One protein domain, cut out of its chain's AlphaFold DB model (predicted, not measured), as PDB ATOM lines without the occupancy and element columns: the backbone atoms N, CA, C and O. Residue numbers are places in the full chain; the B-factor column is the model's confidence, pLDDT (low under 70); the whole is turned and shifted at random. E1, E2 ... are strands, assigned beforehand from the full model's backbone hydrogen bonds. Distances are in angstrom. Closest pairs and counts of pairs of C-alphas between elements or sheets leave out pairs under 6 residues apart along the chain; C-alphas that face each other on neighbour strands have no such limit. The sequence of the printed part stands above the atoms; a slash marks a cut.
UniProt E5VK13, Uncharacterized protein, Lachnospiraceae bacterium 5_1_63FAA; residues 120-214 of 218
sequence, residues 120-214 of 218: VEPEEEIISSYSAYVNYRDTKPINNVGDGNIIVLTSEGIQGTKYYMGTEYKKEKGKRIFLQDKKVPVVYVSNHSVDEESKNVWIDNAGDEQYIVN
ATOM      1  N   VAL A 120      11.455   0.738  22.519       95.88
ATOM      2  CA  VAL A 120      10.916  -0.489  21.914       95.88
ATOM      3  C   VAL A 120      11.841  -1.678  22.152       95.88
ATOM      4  O   VAL A 120      13.014  -1.510  22.485       95.88
ATOM      5  N   GLU A 121      11.312  -2.891  22.021       95.88
ATOM      6  CA  GLU A 121      12.136  -4.103  22.006       95.88
ATOM      7  C   GLU A 121      12.849  -4.230  20.646       95.88
ATOM      8  O   GLU A 121      12.329  -3.740  19.640       95.88
ATOM      9  N   PRO A 122      14.047  -4.835  20.593       94.75
ATOM     10  CA  PRO A 122      14.721  -5.093  19.324       94.75
ATOM     11  C   PRO A 122      13.916  -6.091  18.479       94.75
ATOM     12  O   PRO A 122      13.570  -7.171  18.950       94.75
ATOM     13  N   GLU A 123      13.632  -5.732  17.227       92.81
ATOM     14  CA  GLU A 123      12.954  -6.607  16.252       92.81
ATOM     15  C   GLU A 123      13.928  -7.222  15.233       92.81
ATOM     16  O   GLU A 123      13.583  -8.171  14.539       92.81
ATOM     17  N   GLU A 124      15.142  -6.684  15.138       92.94
ATOM     18  CA  GLU A 124      16.205  -7.144  14.245       92.94
ATOM     19  C   GLU A 124      17.578  -6.946  14.902       92.94
ATOM     20  O   GLU A 124      17.686  -6.356  15.982       92.94
ATOM     21  N   GLU A 125      18.638  -7.455  14.268       94.12
ATOM     22  CA  GLU A 125      19.998  -7.213  14.749       94.12
ATOM     23  C   GLU A 125      20.375  -5.737  14.580       94.12
ATOM     24  O   GLU A 125      20.452  -5.215  13.467       94.12
ATOM     25  N   ILE A 126      20.685  -5.084  15.698       94.50
ATOM     26  CA  ILE A 126      21.124  -3.693  15.745       94.50
ATOM     27  C   ILE A 126      22.546  -3.656  16.287       94.50
ATOM     28  O   ILE A 126      22.803  -4.046  17.426       94.50
ATOM     29  N   ILE A 127      23.473  -3.150  15.475       94.31
ATOM     30  CA  ILE A 127      24.869  -2.929  15.859       94.31
ATOM     31  C   ILE A 127      25.026  -1.477  16.301       94.31
ATOM     32  O   ILE A 127      24.762  -0.551  15.538       94.31
ATOM     33  N   SER A 128      25.496  -1.269  17.528       93.25
ATOM     34  CA  SER A 128      25.686   0.073  18.071       93.25
ATOM     35  C   SER A 128      26.856   0.794  17.407       93.25
ATOM     36  O   SER A 128      28.004   0.341  17.458       93.25
ATOM     37  N   SER A 129      26.577   1.995  16.902       91.50
ATOM     38  CA  SER A 129      27.585   2.970  16.470       91.50
ATOM     39  C   SER A 129      28.354   3.593  17.643       91.50
ATOM     40  O   SER A 129      29.444   4.135  17.458       91.50
ATOM     41  N   TYR A 130      27.810   3.502  18.858       92.44
ATOM     42  CA  TYR A 130      28.379   4.093  20.066       92.44
ATOM     43  C   TYR A 130      28.975   3.030  20.985       92.44
ATOM     44  O   TYR A 130      28.529   1.883  21.051       92.44
ATOM     45  N   SER A 131      30.002   3.424  21.732       93.00
ATOM     46  CA  SER A 131      30.479   2.620  22.857       93.00
ATOM     47  C   SER A 131      29.655   2.933  24.099       93.00
ATOM     48  O   SER A 131      29.215   4.066  24.281       93.00
ATOM     49  N   ALA A 132      29.469   1.946  24.970       93.44
ATOM     50  CA  ALA A 132      28.579   2.072  26.115       93.44
ATOM     51  C   ALA A 132      29.156   1.406  27.365       93.44
ATOM     52  O   ALA A 132      29.923   0.445  27.294       93.44
ATOM     53  N   TYR A 133      28.748   1.910  28.529       93.12
ATOM     54  CA  TYR A 133      28.830   1.148  29.768       93.12
ATOM     55  C   TYR A 133      27.555   0.337  29.917       93.12
ATOM     56  O   TYR A 133      26.477   0.900  30.078       93.12
ATOM     57  N   VAL A 134      27.702  -0.980  29.900       93.00
ATOM     58  CA  VAL A 134      26.582  -1.917  30.003       93.00
ATOM     59  C   VAL A 134      26.746  -2.785  31.237       93.00
ATOM     60  O   VAL A 134      27.856  -2.957  31.756       93.00
ATOM     61  N   ASN A 135      25.650  -3.345  31.725       92.94
ATOM     62  CA  ASN A 135      25.683  -4.316  32.800       92.94
ATOM     63  C   ASN A 135      26.490  -5.539  32.355       92.94
ATOM     64  O   ASN A 135      26.159  -6.221  31.390       92.94
ATOM     65  N   TYR A 136      27.548  -5.853  33.100       91.44
ATOM     66  CA  TYR A 136      28.446  -6.962  32.785       91.44
ATOM     67  C   TYR A 136      27.711  -8.307  32.697       91.44
ATOM     68  O   TYR A 136      28.131  -9.200  31.968       91.44
ATOM     69  N   ARG A 137      26.617  -8.472  33.449       89.75
ATOM     70  CA  ARG A 137      25.827  -9.712  33.436       89.75
ATOM     71  C   ARG A 137      24.996  -9.883  32.170       89.75
ATOM     72  O   ARG A 137      24.665 -11.014  31.846       89.75
ATOM     73  N   ASP A 138      24.714  -8.791  31.471       91.38
ATOM     74  CA  ASP A 138      23.944  -8.815  30.232       91.38
ATOM     75  C   ASP A 138      24.853  -9.010  29.014       91.38
ATOM     76  O   ASP A 138      24.356  -9.180  27.913       91.38
ATOM     77  N   THR A 139      26.179  -9.034  29.177       90.50
ATOM     78  CA  THR A 139      27.107  -9.212  28.050       90.50
ATOM     79  C   THR A 139      27.415 -10.680  27.752       90.50
ATOM     80  O   THR A 139      27.710 -11.455  28.664       90.50
ATOM     81  N   LYS A 140      27.436 -11.048  26.466       89.75
ATOM     82  CA  LYS A 140      27.953 -12.326  25.950       89.75
ATOM     83  C   LYS A 140      28.894 -12.091  24.760       89.75
ATOM     84  O   LYS A 140      28.671 -11.167  23.984       89.75
ATOM     85  N   PRO A 141      29.963 -12.884  24.592       86.19
ATOM     86  CA  PRO A 141      30.797 -12.802  23.397       86.19
ATOM     87  C   PRO A 141      30.106 -13.473  22.201       86.19
ATOM     88  O   PRO A 141      29.412 -14.472  22.380       86.19
ATOM     89  N   ILE A 142      30.357 -12.971  20.987       82.25
ATOM     90  CA  ILE A 142      29.717 -13.429  19.734       82.25
ATOM     91  C   ILE A 142      29.780 -14.949  19.495       82.25
ATOM     92  O   ILE A 142      28.850 -15.543  18.966       82.25
ATOM     93  N   ASN A 143      30.860 -15.605  19.927       78.38
ATOM     94  CA  ASN A 143      31.095 -17.032  19.684       78.38
ATOM     95  C   ASN A 143      30.553 -17.952  20.793       78.38
ATOM     96  O   ASN A 143      30.949 -19.116  20.856       78.38
ATOM     97  N   ASN A 144      29.727 -17.450  21.715       70.75
ATOM     98  CA  ASN A 144      29.270 -18.226  22.864       70.75
ATOM     99  C   ASN A 144      27.748 -18.183  23.030       70.75
ATOM    100  O   ASN A 144      27.127 -17.123  22.970       70.75
ATOM    101  N   VAL A 145      27.168 -19.344  23.328       63.53
ATOM    102  CA  VAL A 145      25.750 -19.503  23.668       63.53
ATOM    103  C   VAL A 145      25.604 -19.218  25.164       63.53
ATOM    104  O   VAL A 145      25.594 -20.127  25.990       63.53
ATOM    105  N   GLY A 146      25.634 -17.937  25.528       63.62
ATOM    106  CA  GLY A 146      25.463 -17.472  26.907       63.62
ATOM    107  C   GLY A 146      24.146 -16.723  27.108       63.62
ATOM    108  O   GLY A 146      23.565 -16.225  26.149       63.62
ATOM    109  N   ASP A 147      23.732 -16.569  28.367       70.88
ATOM    110  CA  ASP A 147      22.479 -15.906  28.778       70.88
ATOM    111  C   ASP A 147      22.493 -14.363  28.644       70.88
ATOM    112  O   ASP A 147      21.615 -13.677  29.168       70.88
ATOM    113  N   GLY A 148      23.516 -13.796  27.996       81.25
ATOM    114  CA  GLY A 148      23.645 -12.351  27.801       81.25
ATOM    115  C   GLY A 148      22.697 -11.820  26.722       81.25
ATOM    116  O   GLY A 148      22.448 -12.481  25.715       81.25
ATOM    117  N   ASN A 149      22.216 -10.598  26.918       90.31
ATOM    118  CA  ASN A 149      21.342  -9.879  25.991       90.31
ATOM    119  C   ASN A 149      22.102  -8.857  25.133       90.31
ATOM    120  O   ASN A 149      21.507  -8.232  24.277       90.31
ATOM    121  N   ILE A 150      23.400  -8.659  25.370       92.50
ATOM    122  CA  ILE A 150      24.268  -7.742  24.627       92.50
ATOM    123  C   ILE A 150      25.438  -8.543  24.077       92.50
ATOM    124  O   ILE A 150      26.247  -9.093  24.831       92.50
ATOM    125  N   ILE A 151      25.536  -8.600  22.759       92.00
ATOM    126  CA  ILE A 151      26.548  -9.361  22.041       92.00
ATOM    127  C   ILE A 151      27.761  -8.464  21.826       92.00
ATOM    128  O   ILE A 151      27.676  -7.430  21.177       92.00
ATOM    129  N   VAL A 152      28.915  -8.851  22.361       90.62
ATOM    130  CA  VAL A 152      30.177  -8.145  22.117       90.62
ATOM    131  C   VAL A 152      30.864  -8.773  20.908       90.62
ATOM    132  O   VAL A 152      31.253  -9.946  20.938       90.62
ATOM    133  N   LEU A 153      31.023  -7.981  19.849       86.00
ATOM    134  CA  LEU A 153      31.510  -8.404  18.533       86.00
ATOM    135  C   LEU A 153      33.047  -8.372  18.469       86.00
ATOM    136  O   LEU A 153      33.654  -7.818  17.551       86.00
ATOM    137  N   THR A 154      33.692  -8.948  19.483       80.25
ATOM    138  CA  THR A 154      35.150  -9.077  19.587       80.25
ATOM    139  C   THR A 154      35.541 -10.553  19.579       80.25
ATOM    140  O   THR A 154      35.001 -11.375  20.323       80.25
ATOM    141  N   SER A 155      36.521 -10.910  18.746       70.12
ATOM    142  CA  SER A 155      37.005 -12.294  18.612       70.12
ATOM    143  C   SER A 155      37.634 -12.838  19.899       70.12
ATOM    144  O   SER A 155      37.556 -14.034  20.167       70.12
ATOM    145  N   GLU A 156      38.225 -11.959  20.709       70.81
ATOM    146  CA  GLU A 156      38.890 -12.296  21.973       70.81
ATOM    147  C   GLU A 156      37.941 -12.266  23.192       70.81
ATOM    148  O   GLU A 156      38.380 -12.430  24.331       70.81
ATOM    149  N   GLY A 157      36.635 -12.068  22.970       71.62
ATOM    150  CA  GLY A 157      35.627 -11.960  24.025       71.62
ATOM    151  C   GLY A 157      35.624 -10.606  24.750       71.62
ATOM    152  O   GLY A 157      36.179  -9.620  24.269       71.62
ATOM    153  N   ILE A 158      34.958 -10.529  25.907       75.25
ATOM    154  CA  ILE A 158      34.764  -9.267  26.646       75.25
ATOM    155  C   ILE A 158      36.099  -8.809  27.262       75.25
ATOM    156  O   ILE A 158      36.558  -9.391  28.242       75.25
ATOM    157  N   GLN A 159      36.706  -7.753  26.709       71.81
ATOM    158  CA  GLN A 159      38.036  -7.263  27.117       71.81
ATOM    159  C   GLN A 159      38.027  -6.022  28.026       71.81
ATOM    160  O   GLN A 159      39.082  -5.545  28.440       71.81
ATOM    161  N   GLY A 160      36.851  -5.473  28.342       75.12
ATOM    162  CA  GLY A 160      36.739  -4.262  29.154       75.12
ATOM    163  C   GLY A 160      37.023  -4.493  30.643       75.12
ATOM    164  O   GLY A 160      36.714  -5.544  31.210       75.12
ATOM    165  N   THR A 161      37.557  -3.471  31.317       85.81
ATOM    166  CA  THR A 161      37.684  -3.475  32.781       85.81
ATOM    167  C   THR A 161      36.297  -3.478  33.419       85.81
ATOM    168  O   THR A 161      35.464  -2.614  33.141       85.81
ATOM    169  N   LYS A 162      36.059  -4.435  34.318       91.25
ATOM    170  CA  LYS A 162      34.832  -4.500  35.114       91.25
ATOM    171  C   LYS A 162      34.870  -3.456  36.229       91.25
ATOM    172  O   LYS A 162      35.672  -3.560  37.159       91.25
ATOM    173  N   TYR A 163      33.960  -2.493  36.167       92.94
ATOM    174  CA  TYR A 163      33.740  -1.492  37.206       92.94
ATOM    175  C   TYR A 163      32.484  -1.814  38.016       92.94
ATOM    176  O   TYR A 163      31.655  -2.629  37.624       92.94
ATOM    177  N   TYR A 164      32.345  -1.167  39.169       92.81
ATOM    178  CA  TYR A 164      31.146  -1.250  39.996       92.81
ATOM    179  C   TYR A 164      30.530   0.137  40.113       92.81
ATOM    180  O   TYR A 164      31.053   0.994  40.833       92.81
ATOM    181  N   MET A 165      29.427   0.350  39.404       91.31
ATOM    182  CA  MET A 165      28.705   1.615  39.398       91.31
ATOM    183  C   MET A 165      27.738   1.652  40.580       91.31
ATOM    184  O   MET A 165      26.962   0.722  40.787       91.31
ATOM    185  N   GLY A 166      27.827   2.698  41.401       90.38
ATOM    186  CA  GLY A 166      26.888   2.905  42.499       90.38
ATOM    187  C   GLY A 166      25.617   3.552  41.972       90.38
ATOM    188  O   GLY A 166      25.682   4.658  41.442       90.38
ATOM    189  N   THR A 167      24.486   2.879  42.129       87.56
ATOM    190  CA  THR A 167      23.190   3.363  41.636       87.56
ATOM    191  C   THR A 167      22.380   4.045  42.737       87.56
ATOM    192  O   THR A 167      21.665   5.005  42.483       87.56
ATOM    193  N   GLU A 168      22.588   3.639  43.992       90.94
ATOM    194  CA  GLU A 168      21.955   4.252  45.159       90.94
ATOM    195  C   GLU A 168      22.990   4.846  46.118       90.94
ATOM    196  O   GLU A 168      24.078   4.298  46.347       90.94
ATOM    197  N   TYR A 169      22.646   5.983  46.723       92.62
ATOM    198  CA  TYR A 169      23.506   6.662  47.685       92.62
ATOM    199  C   TYR A 169      22.710   7.311  48.814       92.62
ATOM    200  O   TYR A 169      21.583   7.763  48.642       92.62
ATOM    201  N   LYS A 170      23.365   7.451  49.967       94.38
ATOM    202  CA  LYS A 170      22.910   8.313  51.064       94.38
ATOM    203  C   LYS A 170      23.748   9.582  51.131       94.38
ATOM    204  O   LYS A 170      24.934   9.583  50.791       94.38
ATOM    205  N   LYS A 171      23.139  10.681  51.572       92.19
ATOM    206  CA  LYS A 171      23.849  11.942  51.816       92.19
ATOM    207  C   LYS A 171      24.299  11.981  53.276       92.19
ATOM    208  O   LYS A 171      23.472  12.021  54.176       92.19
ATOM    209  N   GLU A 172      25.606  12.015  53.512       92.88
ATOM    210  CA  GLU A 172      26.191  12.163  54.849       92.88
ATOM    211  C   GLU A 172      27.204  13.307  54.860       92.88
ATOM    212  O   GLU A 172      28.162  13.310  54.086       92.88
ATOM    213  N   LYS A 173      27.010  14.297  55.744       89.25
ATOM    214  CA  LYS A 173      27.904  15.468  55.882       89.25
ATOM    215  C   LYS A 173      28.215  16.149  54.534       89.25
ATOM    216  O   LYS A 173      29.363  16.485  54.248       89.25
ATOM    217  N   GLY A 174      27.196  16.295  53.682       82.12
ATOM    218  CA  GLY A 174      27.320  16.900  52.349       82.12
ATOM    219  C   GLY A 174      28.026  16.029  51.301       82.12
ATOM    220  O   GLY A 174      28.303  16.506  50.205       82.12
ATOM    221  N   LYS A 175      28.326  14.762  51.606       83.38
ATOM    222  CA  LYS A 175      28.926  13.803  50.670       83.38
ATOM    223  C   LYS A 175      27.912  12.739  50.279       83.38
ATOM    224  O   LYS A 175      27.137  12.282  51.115       83.38
ATOM    225  N   ARG A 176      27.950  12.315  49.016       88.56
ATOM    226  CA  ARG A 176      27.239  11.120  48.553       88.56
ATOM    227  C   ARG A 176      28.063   9.894  48.944       88.56
ATOM    228  O   ARG A 176      29.238   9.815  48.593       88.56
ATOM    229  N   ILE A 177      27.464   8.979  49.694       92.44
ATOM    230  CA  ILE A 177      28.051   7.694  50.074       92.44
ATOM    231  C   ILE A 177      27.230   6.608  49.385       92.44
ATOM    232  O   ILE A 177      26.088   6.362  49.770       92.44
ATOM    233  N   PHE A 178      27.803   6.002  48.347       91.69
ATOM    234  CA  PHE A 178      27.153   4.933  47.591       91.69
ATOM    235  C   PHE A 178      27.028   3.661  48.432       91.69
ATOM    236  O   PHE A 178      27.985   3.256  49.104       91.69
ATOM    237  N   LEU A 179      25.847   3.047  48.384       92.94
ATOM    238  CA  LEU A 179      25.541   1.810  49.098       92.94
ATOM    239  C   LEU A 179      26.270   0.641  48.418       92.94
ATOM    240  O   LEU A 179      26.236   0.511  47.197       92.94
ATOM    241  N   GLN A 180      27.006  -0.169  49.187       90.88
ATOM    242  CA  GLN A 180      27.894  -1.198  48.616       90.88
ATOM    243  C   GLN A 180      27.118  -2.367  48.001       90.88
ATOM    244  O   GLN A 180      27.537  -2.909  46.984       90.88
ATOM    245  N   ASP A 181      25.990  -2.720  48.607       90.56
ATOM    246  CA  ASP A 181      25.038  -3.741  48.167       90.56
ATOM    247  C   ASP A 181      24.218  -3.311  46.941       90.56
ATOM    248  O   ASP A 181      23.633  -4.152  46.265       90.56
ATOM    249  N   LYS A 182      24.224  -2.012  46.616       91.31
ATOM    250  CA  LYS A 182      23.541  -1.419  45.455       91.31
ATOM    251  C   LYS A 182      24.501  -1.075  44.321       91.31
ATOM    252  O   LYS A 182      24.260  -0.168  43.535       91.31
ATOM    253  N   LYS A 183      25.648  -1.746  44.258       92.19
ATOM    254  CA  LYS A 183      26.589  -1.568  43.155       92.19
ATOM    255  C   LYS A 183      26.309  -2.571  42.050       92.19
ATOM    256  O   LYS A 183      26.252  -3.772  42.300       92.19
ATOM    257  N   VAL A 184      26.223  -2.074  40.823       93.31
ATOM    258  CA  VAL A 184      26.002  -2.890  39.629       93.31
ATOM    259  C   VAL A 184      27.334  -3.068  38.900       93.31
ATOM    260  O   VAL A 184      28.052  -2.083  38.697       93.31
ATOM    261  N   PRO A 185      27.724  -4.307  38.549       93.62
ATOM    262  CA  PRO A 185      28.916  -4.526  37.752       93.62
ATOM    263  C   PRO A 185      28.678  -4.047  36.320       93.62
ATOM    264  O   PRO A 185      27.777  -4.542  35.649       93.62
ATOM    265  N   VAL A 186      29.515  -3.139  35.840       94.31
ATOM    266  CA  VAL A 186      29.447  -2.607  34.477       94.31
ATOM    267  C   VAL A 186      30.758  -2.831  33.744       94.31
ATOM    268  O   VAL A 186      31.821  -2.943  34.362       94.31
ATOM    269  N   VAL A 187      30.686  -2.889  32.424       93.56
ATOM    270  CA  VAL A 187      31.846  -3.001  31.545       93.56
ATOM    271  C   VAL A 187      31.687  -2.037  30.380       93.56
ATOM    272  O   VAL A 187      30.589  -1.856  29.863       93.56
ATOM    273  N   TYR A 188      32.787  -1.391  30.005       92.56
ATOM    274  CA  TYR A 188      32.838  -0.590  28.791       92.56
ATOM    275  C   TYR A 188      32.949  -1.520  27.583       92.56
ATOM    276  O   TYR A 188      33.880  -2.329  27.518       92.56
ATOM    277  N   VAL A 189      32.015  -1.400  26.644       91.25
ATOM    278  CA  VAL A 189      31.987  -2.177  25.404       91.25
ATOM    279  C   VAL A 189      31.956  -1.252  24.197       91.25
ATOM    280  O   VAL A 189      31.213  -0.275  24.141       91.25
ATOM    281  N   SER A 190      32.774  -1.598  23.212       90.00
ATOM    282  CA  SER A 190      32.752  -1.053  21.858       90.00
ATOM    283  C   SER A 190      32.360  -2.173  20.901       90.00
ATOM    284  O   SER A 190      32.722  -3.319  21.164       90.00
ATOM    285  N   ASN A 191      31.704  -1.841  19.787       90.94
ATOM    286  CA  ASN A 191      31.276  -2.817  18.781       90.94
ATOM    287  C   ASN A 191      30.406  -3.927  19.399       90.94
ATOM    288  O   ASN A 191      30.842  -5.066  19.585       90.94
ATOM    289  N   HIS A 192      29.197  -3.553  19.805       93.50
ATOM    290  CA  HIS A 192      28.239  -4.457  20.430       93.50
ATOM    291  C   HIS A 192      26.901  -4.403  19.700       93.50
ATOM    292  O   HIS A 192      26.578  -3.378  19.099       93.50
ATOM    293  N   SER A 193      26.142  -5.491  19.765       94.88
ATOM    294  CA  SER A 193      24.815  -5.595  19.170       94.88
ATOM    295  C   SER A 193      23.791  -6.210  20.115       94.88
ATOM    296  O   SER A 193      24.129  -6.776  21.160       94.88
ATOM    297  N   VAL A 194      22.529  -6.054  19.739       95.56
ATOM    298  CA  VAL A 194      21.370  -6.763  20.287       95.56
ATOM    299  C   VAL A 194      20.537  -7.279  19.118       95.56
ATOM    300  O   VAL A 194      20.659  -6.768  18.008       95.56
ATOM    301  N   ASP A 195      19.712  -8.285  19.365       93.88
ATOM    302  CA  ASP A 195      18.858  -8.943  18.372       93.88
ATOM    303  C   ASP A 195      17.462  -9.232  18.948       93.88
ATOM    304  O   ASP A 195      17.201  -8.973  20.122       93.88
ATOM    305  N   GLU A 196      16.576  -9.808  18.136       93.12
ATOM    306  CA  GLU A 196      15.208 -10.196  18.517       93.12
ATOM    307  C   GLU A 196      15.124 -11.174  19.709       93.12
ATOM    308  O   GLU A 196      14.089 -11.278  20.370       93.12
ATOM    309  N   GLU A 197      16.205 -11.896  20.026       90.56
ATOM    310  CA  GLU A 197      16.254 -12.805  21.177       90.56
ATOM    311  C   GLU A 197      16.645 -12.091  22.481       90.56
ATOM    312  O   GLU A 197      16.502 -12.649  23.579       90.56
ATOM    313  N   SER A 198      17.145 -10.859  22.375       91.12
ATOM    314  CA  SER A 198      17.697 -10.082  23.475       91.12
ATOM    315  C   SER A 198      16.595  -9.497  24.362       91.12
ATOM    316  O   SER A 198      15.698  -8.791  23.916       91.12
ATOM    317  N   LYS A 199      16.662  -9.772  25.671       89.06
ATOM    318  CA  LYS A 199      15.645  -9.372  26.663       89.06
ATOM    319  C   LYS A 199      16.185  -8.354  27.659       89.06
ATOM    320  O   LYS A 199      17.354  -8.387  28.022       89.06
ATOM    321  N   ASN A 200      15.313  -7.518  28.229       88.56
ATOM    322  CA  ASN A 200      15.707  -6.451  29.176       88.56
ATOM    323  C   ASN A 200      16.770  -5.488  28.600       88.56
ATOM    324  O   ASN A 200      17.602  -4.942  29.328       88.56
ATOM    325  N   VAL A 201      16.740  -5.319  27.285       94.06
ATOM    326  CA  VAL A 201      17.436  -4.286  26.527       94.06
ATOM    327  C   VAL A 201      16.396  -3.652  25.620       94.06
ATOM    328  O   VAL A 201      15.426  -4.309  25.240       94.06
ATOM    329  N   TRP A 202      16.575  -2.379  25.315       96.00
ATOM    330  CA  TRP A 202      15.619  -1.620  24.525       96.00
ATOM    331  C   TRP A 202      16.327  -0.796  23.466       96.00
ATOM    332  O   TRP A 202      17.531  -0.560  23.557       96.00
ATOM    333  N   ILE A 203      15.557  -0.337  22.491       96.62
ATOM    334  CA  ILE A 203      16.010   0.521  21.411       96.62
ATOM    335  C   ILE A 203      15.313   1.871  21.528       96.62
ATOM    336  O   ILE A 203      14.087   1.946  21.637       96.62
ATOM    337  N   ASP A 204      16.116   2.926  21.498       96.50
ATOM    338  CA  ASP A 204      15.670   4.294  21.267       96.50
ATOM    339  C   ASP A 204      15.887   4.633  19.787       96.50
ATOM    340  O   ASP A 204      17.024   4.629  19.308       96.50
ATOM    341  N   ASN A 205      14.793   4.879  19.062       94.12
ATOM    342  CA  ASN A 205      14.821   5.230  17.645       94.12
ATOM    343  C   ASN A 205      14.823   6.759  17.496       94.12
ATOM    344  O   ASN A 205      13.772   7.405  17.493       94.12
ATOM    345  N   ALA A 206      16.010   7.339  17.338       88.81
ATOM    346  CA  ALA A 206      16.231   8.775  17.238       88.81
ATOM    347  C   ALA A 206      16.455   9.205  15.778       88.81
ATOM    348  O   ALA A 206      17.556   9.565  15.361       88.81
ATOM    349  N   GLY A 207      15.382   9.192  14.984       83.50
ATOM    350  CA  GLY A 207      15.461   9.507  13.555       83.50
ATOM    351  C   GLY A 207      16.195   8.404  12.792       83.50
ATOM    352  O   GLY A 207      15.709   7.280  12.751       83.50
ATOM    353  N   ASP A 208      17.344   8.735  12.200       84.56
ATOM    354  CA  ASP A 208      18.189   7.777  11.471       84.56
ATOM    355  C   ASP A 208      19.188   7.038  12.388       84.56
ATOM    356  O   ASP A 208      19.900   6.143  11.933       84.56
ATOM    357  N   GLU A 209      19.269   7.411  13.673       90.56
ATOM    358  CA  GLU A 209      20.121   6.745  14.662       90.56
ATOM    359  C   GLU A 209      19.304   5.829  15.582       90.56
ATOM    360  O   GLU A 209      18.166   6.124  15.945       90.56
ATOM    361  N   GLN A 210      19.918   4.718  15.991       93.62
ATOM    362  CA  GLN A 210      19.357   3.782  16.961       93.62
ATOM    363  C   GLN A 210      20.328   3.612  18.125       93.62
ATOM    364  O   GLN A 210      21.512   3.319  17.922       93.62
ATOM    365  N   TYR A 211      19.830   3.774  19.349       95.56
ATOM    366  CA  TYR A 211      20.627   3.595  20.558       95.56
ATOM    367  C   TYR A 211      20.178   2.359  21.327       95.56
ATOM    368  O   TYR A 211      18.998   2.190  21.628       95.56
ATOM    369  N   ILE A 212      21.147   1.517  21.690       96.38
ATOM    370  CA  ILE A 212      20.921   0.365  22.560       96.38
ATOM    371  C   ILE A 212      20.887   0.854  24.010       96.38
ATOM    372  O   ILE A 212      21.875   1.374  24.533       96.38
ATOM    373  N   VAL A 213      19.754   0.651  24.673       96.06
ATOM    374  CA  VAL A 213      19.499   1.074  26.049       96.06
ATOM    375  C   VAL A 213      19.521  -0.143  26.973       96.06
ATOM    376  O   VAL A 213      18.716  -1.065  26.847       96.06
ATOM    377  N   ASN A 214      20.438  -0.137  27.944       94.56
ATOM    378  CA  ASN A 214      20.539  -1.157  28.988       94.56
ATOM    379  C   ASN A 214      20.434  -0.508  30.371       94.56
ATOM    380  O   ASN A 214      21.402   0.052  30.893       94.56
TER     381      ASN A 214
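What this domain is: This is residues 120 to 214 of the 218 residues of an uncharacterized protein of Lachnospiraceae bacterium 5_1_63FAA (UniProt E5VK13). A long, bent two-stranded arm reaches away from a loose body of short strands. E4 and E7 pair in the arm and the hairpin E5 and E6 makes its tip, while the body holds the small sheet of E2, E3 and E8, strand E1 beside the body end of E7, and the hairpin E9 and E10. The printed part has 95 residues with no named helix and ten named strands, E1 to E10 in order along the chain, in two three-stranded sheets, E1, E7, E4, antiparallel, and E2, E3, E8, mixed, and two hairpins. The class is all strand, though under half of the residues, 43 of 95, are in named elements. It is only just loose, close to compact, with a radius of gyration of the C-alphas of 15.2 A and spans of 48 by 33 by 20 A.

Where its parts are: Residues 120 to 131 hold no named element. E1, residues 132 to 135, begins with C-alpha 132 at (28.579, 2.072, 26.115). E2 is residues 139 to 141 and E3 residues 150 to 152. E4, residues 162 to 166, is 13.1 A long and runs on into E5, residues 169 to 172, across a break of 2 residues, at 57 degrees. E6 is residues 175 to 178. E7, residues 183 to 189, is the longest strand at 18.6 A, with C-alpha 183 at (26.589, -1.568, 43.155). E8 is residues 192 to 194. E9, residues 202 to 206, and E10, residues 209 to 213, are each 12.7 A long; C-alpha 213 is at (19.499, 1.074, 26.049).

How they stand to each other: The sheet E1, E7, E4 is only just strongly twisted, with C-alphas up to 4.3 A off its best plane. E1 and E7 are antiparallel, with N 134 and O 187 3.0 A apart. E7 and E4 are antiparallel, with N 165 and O 184 2.9 A apart. In the hairpin E5 and E6, N 170 and O 177 are 2.9 A apart. The closest C-alphas of E3 and E7, those of Val 152 and Val 189, are 7.0 A apart. E2 and E3 are parallel, with N 152 and O 140 2.8 A apart; E3 and E8 are antiparallel, with N 193 and O 151 2.8 A apart. Residues 126 to 127 pair antiparallel with residues 193 to 194 of E8. In the hairpin E9 and E10, N 204 and O 211 are 3.0 A apart. The closest C-alphas of E8 and E10, those of Val 194 and Ile 212, are 7.5 A apart. E1 and E10 are near each other, and E5 and E9 are apart.

The domain as a whole: The two C-alphas farthest apart, those of Glu 124 and Lys 173, are 48.8 A apart. The printed part has no cut and no long link. The mean pLDDT of the printed part is 89.1, and residues 145 to 146 are under 70.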